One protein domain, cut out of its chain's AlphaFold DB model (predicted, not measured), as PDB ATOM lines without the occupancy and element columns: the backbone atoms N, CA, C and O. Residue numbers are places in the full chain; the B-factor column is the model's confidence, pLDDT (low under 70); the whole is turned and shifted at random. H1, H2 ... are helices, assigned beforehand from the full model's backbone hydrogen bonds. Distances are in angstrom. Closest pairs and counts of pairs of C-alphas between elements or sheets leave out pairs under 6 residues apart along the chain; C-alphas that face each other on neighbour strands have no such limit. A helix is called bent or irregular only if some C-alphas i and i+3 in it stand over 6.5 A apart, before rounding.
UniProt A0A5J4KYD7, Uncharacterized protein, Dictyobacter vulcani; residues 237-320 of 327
ATOM      1  N   PRO A 237      -4.367  -2.177  -1.331       83.25
ATOM      2  CA  PRO A 237      -4.278  -0.726  -1.503       83.25
ATOM      3  C   PRO A 237      -4.367   0.056  -0.182       83.25
ATOM      4  O   PRO A 237      -3.801   1.144  -0.076       83.25
ATOM      5  N   GLU A 238      -5.057  -0.491   0.825       88.00
ATOM      6  CA  GLU A 238      -5.155   0.100   2.164       88.00
ATOM      7  C   GLU A 238      -3.821   0.010   2.917       88.00
ATOM      8  O   GLU A 238      -3.399   0.991   3.529       88.00
ATOM      9  N   ASP A 239      -3.102  -1.112   2.804       86.88
ATOM     10  CA  ASP A 239      -1.775  -1.280   3.415       86.88
ATOM     11  C   ASP A 239      -0.775  -0.260   2.862       86.88
ATOM     12  O   ASP A 239      -0.011   0.356   3.611       86.88
ATOM     13  N   VAL A 240      -0.822  -0.027   1.548       85.38
ATOM     14  CA  VAL A 240       0.015   0.978   0.879       85.38
ATOM     15  C   VAL A 240      -0.334   2.389   1.356       85.38
ATOM     16  O   VAL A 240       0.566   3.189   1.606       85.38
ATOM     17  N   ALA A 241      -1.621   2.709   1.516       86.00
ATOM     18  CA  ALA A 241      -2.049   4.014   2.020       86.00
ATOM     19  C   ALA A 241      -1.558   4.266   3.456       86.00
ATOM     20  O   ALA A 241      -0.979   5.321   3.723       86.00
ATOM     21  N   ASN A 242      -1.704   3.276   4.342       88.00
ATOM     22  CA  ASN A 242      -1.221   3.345   5.723       88.00
ATOM     23  C   ASN A 242       0.304   3.541   5.781       88.00
ATOM     24  O   ASN A 242       0.804   4.380   6.530       88.00
ATOM     25  N   MET A 243       1.055   2.823   4.938       86.81
ATOM     26  CA  MET A 243       2.510   2.966   4.844       86.81
ATOM     27  C   MET A 243       2.932   4.360   4.354       86.81
ATOM     28  O   MET A 243       3.888   4.932   4.879       86.81
ATOM     29  N   ARG A 244       2.221   4.942   3.376       85.19
ATOM     30  CA  ARG A 244       2.492   6.311   2.898       85.19
ATOM     31  C   ARG A 244       2.273   7.354   3.996       85.19
ATOM     32  O   ARG A 244       3.079   8.276   4.117       85.19
ATOM     33  N   GLU A 245       1.209   7.219   4.789       89.12
ATOM     34  CA  GLU A 245       0.949   8.113   5.927       89.12
ATOM     35  C   GLU A 245       2.060   8.005   6.980       89.12
ATOM     36  O   GLU A 245       2.603   9.027   7.397       89.12
ATOM     37  N   MET A 246       2.480   6.780   7.315       90.62
ATOM     38  CA  MET A 246       3.601   6.528   8.227       90.62
ATOM     39  C   MET A 246       4.896   7.205   7.762       90.62
ATOM     40  O   MET A 246       5.544   7.885   8.554       90.62
ATOM     41  N   ILE A 247       5.278   7.049   6.487       88.50
ATOM     42  CA  ILE A 247       6.504   7.661   5.946       88.50
ATOM     43  C   ILE A 247       6.414   9.192   5.989       88.50
ATOM     44  O   ILE A 247       7.391   9.857   6.330       88.50
ATOM     45  N   ARG A 248       5.246   9.769   5.684       89.06
ATOM     46  CA  ARG A 248       5.040  11.221   5.757       89.06
ATOM     47  C   ARG A 248       5.199  11.740   7.190       89.06
ATOM     48  O   ARG A 248       5.900  12.733   7.389       89.06
ATOM     49  N   ASP A 249       4.579  11.077   8.163       91.25
ATOM     50  CA  ASP A 249       4.674  11.449   9.579       91.25
ATOM     51  C   ASP A 249       6.111  11.292  10.104       91.25
ATOM     52  O   ASP A 249       6.633  12.181  10.777       91.25
ATOM     53  N   LEU A 250       6.787  10.204   9.725       90.00
ATOM     54  CA  LEU A 250       8.189   9.950  10.051       90.00
ATOM     55  C   LEU A 250       9.112  11.037   9.481       90.00
ATOM     56  O   LEU A 250       9.915  11.612  10.215       90.00
ATOM     57  N   ASN A 251       8.982  11.356   8.191       85.81
ATOM     58  CA  ASN A 251       9.793  12.385   7.539       85.81
ATOM     59  C   ASN A 251       9.613  13.755   8.197       85.81
ATOM     60  O   ASN A 251      10.582  14.497   8.357       85.81
ATOM     61  N   LYS A 252       8.385  14.083   8.615       90.31
ATOM     62  CA  LYS A 252       8.104  15.309   9.362       90.31
ATOM     63  C   LYS A 252       8.888  15.349  10.679       90.31
ATOM     64  O   LYS A 252       9.578  16.335  10.926       90.31
ATOM     65  N   MET A 253       8.842  14.278  11.477       89.50
ATOM     66  CA  MET A 253       9.575  14.205  12.750       89.50
ATOM     67  C   MET A 253      11.092  14.297  12.564       89.50
ATOM     68  O   MET A 253      11.776  14.981  13.327       89.50
ATOM     69  N   LEU A 254      11.630  13.612  11.550       88.88
ATOM     70  CA  LEU A 254      13.060  13.656  11.245       88.88
ATOM     71  C   LEU A 254      13.500  15.074  10.867       88.88
ATOM     72  O   LEU A 254      14.551  15.524  11.322       88.88
ATOM     73  N   ARG A 255      12.683  15.797  10.092       89.25
ATOM     74  CA  ARG A 255      12.952  17.194   9.736       89.25
ATOM     75  C   ARG A 255      12.896  18.113  10.957       89.25
ATOM     76  O   ARG A 255      13.829  18.880  11.164       89.25
ATOM     77  N   GLU A 256      11.869  17.990  11.800       90.44
ATOM     78  CA  GLU A 256      11.750  18.756  13.051       90.44
ATOM     79  C   GLU A 256      12.997  18.558  13.936       90.44
ATOM     80  O   GLU A 256      13.600  19.532  14.389       90.44
ATOM     81  N   ARG A 257      13.476  17.314  14.087       85.81
ATOM     82  CA  ARG A 257      14.711  17.009  14.828       85.81
ATOM     83  C   ARG A 257      15.962  17.622  14.190       85.81
ATOM     84  O   ARG A 257      16.835  18.094  14.917       85.81
ATOM     85  N   GLN A 258      16.072  17.615  12.859       87.56
ATOM     86  CA  GLN A 258      17.186  18.250  12.138       87.56
ATOM     87  C   GLN A 258      17.193  19.776  12.300       87.56
ATOM     88  O   GLN A 258      18.260  20.381  12.378       87.56
ATOM     89  N   GLU A 259      16.016  20.389  12.398       91.75
ATOM     90  CA  GLU A 259      15.834  21.824  12.646       91.75
ATOM     91  C   GLU A 259      16.033  22.209  14.127       91.75
ATOM     92  O   GLU A 259      15.978  23.388  14.477       91.75
ATOM     93  N   GLY A 260      16.304  21.232  15.002       88.44
ATOM     94  CA  GLY A 260      16.478  21.434  16.442       88.44
ATOM     95  C   GLY A 260      15.165  21.625  17.207       88.44
ATOM     96  O   GLY A 260      15.189  22.094  18.345       88.44
ATOM     97  N   LEU A 261      14.031  21.284  16.590       90.31
ATOM     98  CA  LEU A 261      12.714  21.252  17.219       90.31
ATOM     99  C   LEU A 261      12.488  19.904  17.918       90.31
ATOM    100  O   LEU A 261      13.140  18.904  17.614       90.31
ATOM    101  N   GLU A 262      11.558  19.887  18.872       86.81
ATOM    102  CA  GLU A 262      11.134  18.673  19.573       86.81
ATOM    103  C   GLU A 262       9.963  18.035  18.802       86.81
ATOM    104  O   GLU A 262       8.871  18.609  18.791       86.81
ATOM    105  N   PRO A 263      10.175  16.905  18.101       89.25
ATOM    106  CA  PRO A 263       9.113  16.247  17.348       89.25
ATOM    107  C   PRO A 263       8.125  15.529  18.270       89.25
ATOM    108  O   PRO A 263       8.497  14.995  19.317       89.25
ATOM    109  N   ASP A 264       6.866  15.455  17.838       89.75
ATOM    110  CA  ASP A 264       5.787  14.790  18.579       89.75
ATOM    111  C   ASP A 264       5.833  13.261  18.399       89.75
ATOM    112  O   ASP A 264       5.068  12.656  17.637       89.75
ATOM    113  N   PHE A 265       6.784  12.637  19.097       92.38
ATOM    114  CA  PHE A 265       7.003  11.191  19.075       92.38
ATOM    115  C   PHE A 265       5.827  10.402  19.671       92.38
ATOM    116  O   PHE A 265       5.497   9.321  19.176       92.38
ATOM    117  N   ASP A 266       5.153  10.942  20.691       91.25
ATOM    118  CA  ASP A 266       4.034  10.270  21.360       91.25
ATOM    119  C   ASP A 266       2.851  10.072  20.404       91.25
ATOM    120  O   ASP A 266       2.312   8.964  20.285       91.25
ATOM    121  N   SER A 267       2.485  11.118  19.654       91.56
ATOM    122  CA  SER A 267       1.442  11.023  18.627       91.56
ATOM    123  C   SER A 267       1.819  10.054  17.504       91.56
ATOM    124  O   SER A 267       0.952   9.348  16.979       91.56
ATOM    125  N   PHE A 268       3.102   9.985  17.135       93.06
ATOM    126  CA  PHE A 268       3.580   9.036  16.131       93.06
ATOM    127  C   PHE A 268       3.450   7.590  16.609       93.06
ATOM    128  O   PHE A 268       2.877   6.762  15.900       93.06
ATOM    129  N   MET A 269       3.910   7.283  17.824       92.25
ATOM    130  CA  MET A 269       3.808   5.933  18.385       92.25
ATOM    131  C   MET A 269       2.359   5.497  18.592       92.25
ATOM    132  O   MET A 269       2.044   4.321  18.406       92.25
ATOM    133  N   GLN A 270       1.455   6.429  18.905       91.56
ATOM    134  CA  GLN A 270       0.028   6.131  19.015       91.56
ATOM    135  C   GLN A 270      -0.584   5.665  17.683       91.56
ATOM    136  O   GLN A 270      -1.455   4.796  17.687       91.56
ATOM    137  N   LYS A 271      -0.140   6.233  16.556       90.75
ATOM    138  CA  LYS A 271      -0.650   5.899  15.218       90.75
ATOM    139  C   LYS A 271       0.079   4.723  14.567       90.75
ATOM    140  O   LYS A 271      -0.563   3.860  13.979       90.75
ATOM    141  N   HIS A 272       1.406   4.687  14.680       92.25
ATOM    142  CA  HIS A 272       2.284   3.818  13.884       92.25
ATOM    143  C   HIS A 272       3.103   2.828  14.722       92.25
ATOM    144  O   HIS A 272       3.886   2.056  14.169       92.25
ATOM    145  N   GLY A 273       2.921   2.784  16.048       87.25
ATOM    146  CA  GLY A 273       3.737   1.964  16.957       87.25
ATOM    147  C   GLY A 273       3.722   0.458  16.665       87.25
ATOM    148  O   GLY A 273       4.659  -0.252  17.025       87.25
ATOM    149  N   GLN A 274       2.713  -0.042  15.948       88.56
ATOM    150  CA  GLN A 274       2.642  -1.435  15.489       88.56
ATOM    151  C   GLN A 274       3.795  -1.847  14.556       88.56
ATOM    152  O   GLN A 274       4.137  -3.028  14.504       88.56
ATOM    153  N   TYR A 275       4.403  -0.895  13.841       87.44
ATOM    154  CA  TYR A 275       5.517  -1.145  12.920       87.44
ATOM    155  C   TYR A 275       6.892  -1.077  13.602       87.44
ATOM    156  O   TYR A 275       7.878  -1.558  13.044       87.44
ATOM    157  N   PHE A 276       6.959  -0.531  14.820       89.31
ATOM    158  CA  PHE A 276       8.201  -0.257  15.549       89.31
ATOM    159  C   PHE A 276       8.191  -0.922  16.937       89.31
ATOM    160  O   PHE A 276       8.089  -0.248  17.966       89.31
ATOM    161  N   PRO A 277       8.267  -2.266  17.003       85.75
ATOM    162  CA  PRO A 277       8.245  -2.976  18.274       85.75
ATOM    163  C   PRO A 277       9.521  -2.707  19.082       85.75
ATOM    164  O   PRO A 277      10.628  -2.907  18.592       85.75
ATOM    165  N   GLY A 278       9.365  -2.326  20.351       85.88
ATOM    166  CA  GLY A 278      10.489  -2.137  21.278       85.88
ATOM    167  C   GLY A 278      11.145  -0.753  21.244       85.88
ATOM    168  O   GLY A 278      12.072  -0.527  22.016       85.88
ATOM    169  N   VAL A 279      10.646   0.170  20.417       91.31
ATOM    170  CA  VAL A 279      11.074   1.575  20.393       91.31
ATOM    171  C   VAL A 279      10.394   2.336  21.530       91.31
ATOM    172  O   VAL A 279       9.166   2.342  21.616       91.31
ATOM    173  N   ASN A 280      11.177   2.986  22.396       89.31
ATOM    174  CA  ASN A 280      10.652   3.777  23.518       89.31
ATOM    175  C   ASN A 280      10.936   5.275  23.373       89.31
ATOM    176  O   ASN A 280      10.380   6.077  24.120       89.31
ATOM    177  N   SER A 281      11.802   5.655  22.436       91.50
ATOM    178  CA  SER A 281      12.199   7.038  22.204       91.50
ATOM    179  C   SER A 281      12.479   7.316  20.728       91.50
ATOM    180  O   SER A 281      12.694   6.402  19.929       91.50
ATOM    181  N   LEU A 282      12.519   8.602  20.368       88.56
ATOM    182  CA  LEU A 282      12.925   9.043  19.035       88.56
ATOM    183  C   LEU A 282      14.349   8.583  18.686       88.56
ATOM    184  O   LEU A 282      14.612   8.237  17.539       88.56
ATOM    185  N   ASP A 283      15.265   8.581  19.655       89.69
ATOM    186  CA  ASP A 283      16.643   8.150  19.418       89.69
ATOM    187  C   ASP A 283      16.698   6.640  19.110       89.69
ATOM    188  O   ASP A 283      17.361   6.253  18.147       89.69
ATOM    189  N   ASP A 284      15.907   5.814  19.814       91.50
ATOM    190  CA  ASP A 284      15.759   4.379  19.501       91.50
ATOM    191  C   ASP A 284      15.198   4.171  18.082       91.50
ATOM    192  O   ASP A 284      15.635   3.282  17.348       91.50
ATOM    193  N   LEU A 285      14.229   5.004  17.677       90.69
ATOM    194  CA  LEU A 285      13.626   4.945  16.343       90.69
ATOM    195  C   LEU A 285      14.667   5.252  15.263       90.69
ATOM    196  O   LEU A 285      14.747   4.546  14.258       90.69
ATOM    197  N   ILE A 286      15.467   6.302  15.472       88.94
ATOM    198  CA  ILE A 286      16.537   6.705  14.555       88.94
ATOM    199  C   ILE A 286      17.600   5.606  14.465       88.94
ATOM    200  O   ILE A 286      18.035   5.281  13.361       88.94
ATOM    201  N   GLU A 287      17.993   5.005  15.588       91.25
ATOM    202  CA  GLU A 287      18.951   3.896  15.607       91.25
ATOM    203  C   GLU A 287      18.425   2.686  14.821       91.25
ATOM    204  O   GLU A 287      19.116   2.153  13.945       91.25
ATOM    205  N   GLN A 288      17.170   2.292  15.051       89.62
ATOM    206  CA  GLN A 288      16.537   1.203  14.308       89.62
ATOM    207  C   GLN A 288      16.457   1.507  12.804       89.62
ATOM    208  O   GLN A 288      16.745   0.643  11.972       89.62
ATOM    209  N   MET A 289      16.121   2.744  12.442       86.69
ATOM    210  CA  MET A 289      16.077   3.215  11.058       86.69
ATOM    211  C   MET A 289      17.445   3.193  10.374       86.69
ATOM    212  O   MET A 289      17.534   2.813   9.206       86.69
ATOM    213  N   GLN A 290      18.514   3.560  11.082       86.62
ATOM    214  CA  GLN A 290      19.885   3.471  10.570       86.62
ATOM    215  C   GLN A 290      20.300   2.020  10.321       86.62
ATOM    216  O   GLN A 290      20.906   1.710   9.297       86.62
ATOM    217  N   MET A 291      19.935   1.108  11.223       88.44
ATOM    218  CA  MET A 291      20.207  -0.316  11.038       88.44
ATOM    219  C   MET A 291      19.443  -0.880   9.833       88.44
ATOM    220  O   MET A 291      20.006  -1.619   9.023       88.44
ATOM    221  N   GLN A 292      18.173  -0.500   9.682       83.31
ATOM    222  CA  GLN A 292      17.339  -0.926   8.562       83.31
ATOM    223  C   GLN A 292      17.822  -0.343   7.225       83.31
ATOM    224  O   GLN A 292      17.825  -1.057   6.221       83.31
ATOM    225  N   SER A 293      18.276   0.915   7.198       83.62
ATOM    226  CA  SER A 293      18.826   1.537   5.989       83.62
ATOM    227  C   SER A 293      20.149   0.896   5.573       83.62
ATOM    228  O   SER A 293      20.314   0.591   4.395       83.62
ATOM    229  N   ALA A 294      21.039   0.587   6.522       86.12
ATOM    230  CA  ALA A 294      22.277  -0.143   6.255       86.12
ATOM    231  C   ALA A 294      22.007  -1.565   5.726       86.12
ATOM    232  O   ALA A 294      22.653  -2.015   4.779       86.12
ATOM    233  N   ALA A 295      21.009  -2.264   6.279       84.44
ATOM    234  CA  ALA A 295      20.588  -3.572   5.774       84.44
ATOM    235  C   ALA A 295      20.020  -3.481   4.346       84.44
ATOM    236  O   ALA A 295      20.371  -4.297   3.492       84.44
ATOM    237  N   MET A 296      19.187  -2.473   4.057       83.94
ATOM    238  CA  MET A 296      18.635  -2.253   2.717       83.94
ATOM    239  C   MET A 296      19.719  -1.852   1.712       83.94
ATOM    240  O   MET A 296      19.690  -2.335   0.585       83.94
ATOM    241  N   GLN A 297      20.701  -1.039   2.112       83.56
ATOM    242  CA  GLN A 297      21.872  -0.717   1.291       83.56
ATOM    243  C   GLN A 297      22.658  -1.978   0.930       83.56
ATOM    244  O   GLN A 297      22.938  -2.188  -0.243       83.56
ATOM    245  N   GLY A 298      22.902  -2.875   1.891       83.12
ATOM    246  CA  GLY A 298      23.549  -4.159   1.613       83.12
ATOM    247  C   GLY A 298      22.761  -5.032   0.632       83.12
ATOM    248  O   GLY A 298      23.348  -5.701  -0.212       83.12
ATOM    249  N   ILE A 299      21.427  -5.019   0.690       83.38
ATOM    250  CA  ILE A 299      20.584  -5.702  -0.304       83.38
ATOM    251  C   ILE A 299      20.729  -5.023  -1.669       83.38
ATOM    252  O   ILE A 299      20.973  -5.711  -2.656       83.38
ATOM    253  N   MET A 300      20.632  -3.692  -1.726       81.94
ATOM    254  CA  MET A 300      20.737  -2.918  -2.965       81.94
ATOM    255  C   MET A 300      22.085  -3.094  -3.645       81.94
ATOM    256  O   MET A 300      22.115  -3.347  -4.845       81.94
ATOM    257  N   ASP A 301      23.181  -3.045  -2.896       85.00
ATOM    258  CA  ASP A 301      24.536  -3.260  -3.405       85.00
ATOM    259  C   ASP A 301      24.692  -4.647  -4.039       85.00
ATOM    260  O   ASP A 301      25.404  -4.797  -5.032       85.00
ATOM    261  N   ASN A 302      23.943  -5.628  -3.534       79.81
ATOM    262  CA  ASN A 302      23.940  -7.004  -4.016       79.81
ATOM    263  C   ASN A 302      22.903  -7.293  -5.124       79.81
ATOM    264  O   ASN A 302      22.918  -8.391  -5.682       79.81
ATOM    265  N   LEU A 303      22.008  -6.354  -5.463       84.62
ATOM    266  CA  LEU A 303      21.073  -6.484  -6.591       84.62
ATOM    267  C   LEU A 303      21.738  -6.099  -7.918       84.62
ATOM    268  O   LEU A 303      22.562  -5.177  -7.964       84.62
ATOM    269  N   SER A 304      21.334  -6.759  -9.009       86.38
ATOM    270  CA  SER A 304      21.786  -6.399 -10.358       86.38
ATOM    271  C   SER A 304      21.237  -5.027 -10.793       86.38
ATOM    272  O   SER A 304      20.216  -4.583 -10.262       86.38
ATOM    273  N   PRO A 305      21.872  -4.345 -11.767       86.06
ATOM    274  CA  PRO A 305      21.382  -3.060 -12.274       86.06
ATOM    275  C   PRO A 305      19.916  -3.110 -12.729       86.06
ATOM    276  O   PRO A 305      19.131  -2.249 -12.338       86.06
ATOM    277  N   ASP A 306      19.537  -4.158 -13.464       87.69
ATOM    278  CA  ASP A 306      18.168  -4.341 -13.958       87.69
ATOM    279  C   ASP A 306      17.176  -4.563 -12.804       87.69
ATOM    280  O   ASP A 306      16.123  -3.934 -12.756       87.69
ATOM    281  N   GLN A 307      17.537  -5.387 -11.812       85.38
ATOM    282  CA  GLN A 307      16.687  -5.647 -10.642       85.38
ATOM    283  C   GLN A 307      16.474  -4.398  -9.784       85.38
ATOM    284  O   GLN A 307      15.391  -4.195  -9.235       85.38
ATOM    285  N   ARG A 308      17.502  -3.550  -9.652       87.50
ATOM    286  CA  ARG A 308      17.374  -2.262  -8.958       87.50
ATOM    287  C   ARG A 308      16.372  -1.363  -9.671       87.50
ATOM    288  O   ARG A 308      15.587  -0.705  -8.997       87.50
ATOM    289  N   GLN A 309      16.400  -1.343 -11.002       88.06
ATOM    290  CA  GLN A 309      15.484  -0.538 -11.801       88.06
ATOM    291  C   GLN A 309      14.042  -1.053 -11.695       88.06
ATOM    292  O   GLN A 309      13.149  -0.271 -11.392       88.06
ATOM    293  N   GLU A 310      13.819  -2.364 -11.810       85.69
ATOM    294  CA  GLU A 310      12.485  -2.957 -11.623       85.69
ATOM    295  C   GLU A 310      11.906  -2.676 -10.227       85.69
ATOM    296  O   GLU A 310      10.717  -2.388 -10.081       85.69
ATOM    297  N   LEU A 311      12.743  -2.738  -9.185       84.38
ATOM    298  CA  LEU A 311      12.317  -2.409  -7.827       84.38
ATOM    299  C   LEU A 311      11.948  -0.924  -7.695       84.38
ATOM    300  O   LEU A 311      10.960  -0.604  -7.036       84.38
ATOM    301  N   GLN A 312      12.733  -0.031  -8.305       83.94
ATOM    302  CA  GLN A 312      12.454   1.405  -8.320       83.94
ATOM    303  C   GLN A 312      11.120   1.691  -9.007       83.94
ATOM    304  O   GLN A 312      10.282   2.358  -8.409       83.94
ATOM    305  N   ASP A 313      10.883   1.108 -10.182       86.25
ATOM    306  CA  ASP A 313       9.629   1.264 -10.925       86.25
ATOM    307  C   ASP A 313       8.425   0.771 -10.103       86.25
ATOM    308  O   ASP A 313       7.379   1.425 -10.034       86.25
ATOM    309  N   LEU A 314       8.574  -0.369  -9.415       82.44
ATOM    310  CA  LEU A 314       7.534  -0.916  -8.544       82.44
ATOM    311  C   LEU A 314       7.275  -0.019  -7.321       82.44
ATOM    312  O   LEU A 314       6.123   0.220  -6.955       82.44
ATOM    313  N   MET A 315       8.331   0.499  -6.687       79.50
ATOM    314  CA  MET A 315       8.216   1.447  -5.575       79.50
ATOM    315  C   MET A 315       7.578   2.765  -6.014       79.50
ATOM    316  O   MET A 315       6.749   3.308  -5.285       79.50
ATOM    317  N   GLU A 316       7.910   3.262  -7.203       79.56
ATOM    318  CA  GLU A 316       7.337   4.477  -7.781       79.56
ATOM    319  C   GLU A 316       5.838   4.299  -8.044       79.56
ATOM    320  O   GLU A 316       5.020   5.135  -7.646       79.56
ATOM    321  N   GLN A 317       5.445   3.146  -8.587       78.25
ATOM    322  CA  GLN A 317       4.041   2.786  -8.764       78.25
ATOM    323  C   GLN A 317       3.285   2.708  -7.423       78.25
ATOM    324  O   GLN A 317       2.137   3.152  -7.326       78.25
ATOM    325  N   MET A 318       3.930   2.187  -6.372       72.19
ATOM    326  CA  MET A 318       3.350   2.081  -5.028       72.19
ATOM    327  C   MET A 318       3.350   3.389  -4.236       72.19
ATOM    328  O   MET A 318       2.485   3.548  -3.381       72.19
ATOM    329  N   MET A 319       4.256   4.338  -4.473       71.88
ATOM    330  CA  MET A 319       4.259   5.640  -3.784       71.88
ATOM    331  C   MET A 319       3.428   6.701  -4.520       71.88
ATOM    332  O   MET A 319       2.911   7.617  -3.881       71.88
ATOM    333  N   GLY A 320       3.178   6.519  -5.819       66.88
ATOM    334  CA  GLY A 320       2.513   7.517  -6.655       66.88
ATOM    335  C   GLY A 320       3.421   8.720  -6.949       66.88
ATOM    336  O   GLY A 320       4.521   8.822  -6.419       66.88
TER     337      GLY A 320
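Overview. This is residues 237 to 320 of the 327 residues of an uncharacterized protein of Dictyobacter vulcani (UniProt A0A5J4KYD7). Three long helices, H1, H3 and H4, make the sides of a loose, open triangle. The short H2 packs on H1 near the corner where H3 begins. The printed part has 84 residues with four named helices, H1 to H4 in order, and no named strand: all helix. It is loose, with a radius of gyration of the C-alphas of 14.8 A and spans of 41 by 28 by 26 A.

Arrangement. H1, residues 237 to 258, and H2, residues 265 to 275, form a hairpin at a steep tilt of 39 degrees; their closest C-alphas, of Met 246 and His 272, are 6.4 A apart. H1 and H3, residues 282 to 302, are near each other. H4, residues 305 to 319, only just touches H1, with 3 pairs of C-alphas within 8 A. Every O i to N i+4 pair is within hydrogen-bond range in H1, H3 and H4, and 5 of 7 in H2.

Along the chain. H1 runs 31.7 A from C-alpha 237 at (-4.278, -0.726, -1.503), H3 30.2 A, and H4 21.0 A to C-alpha 319 at (4.259, 5.640, -3.784). H2, 13.9 A, is irregular: C-alphas 271 and 274 are 8.0 A apart.

Size, cuts and confidence. The printed part has no cut and no long link. Residue 320 is under pLDDT 70.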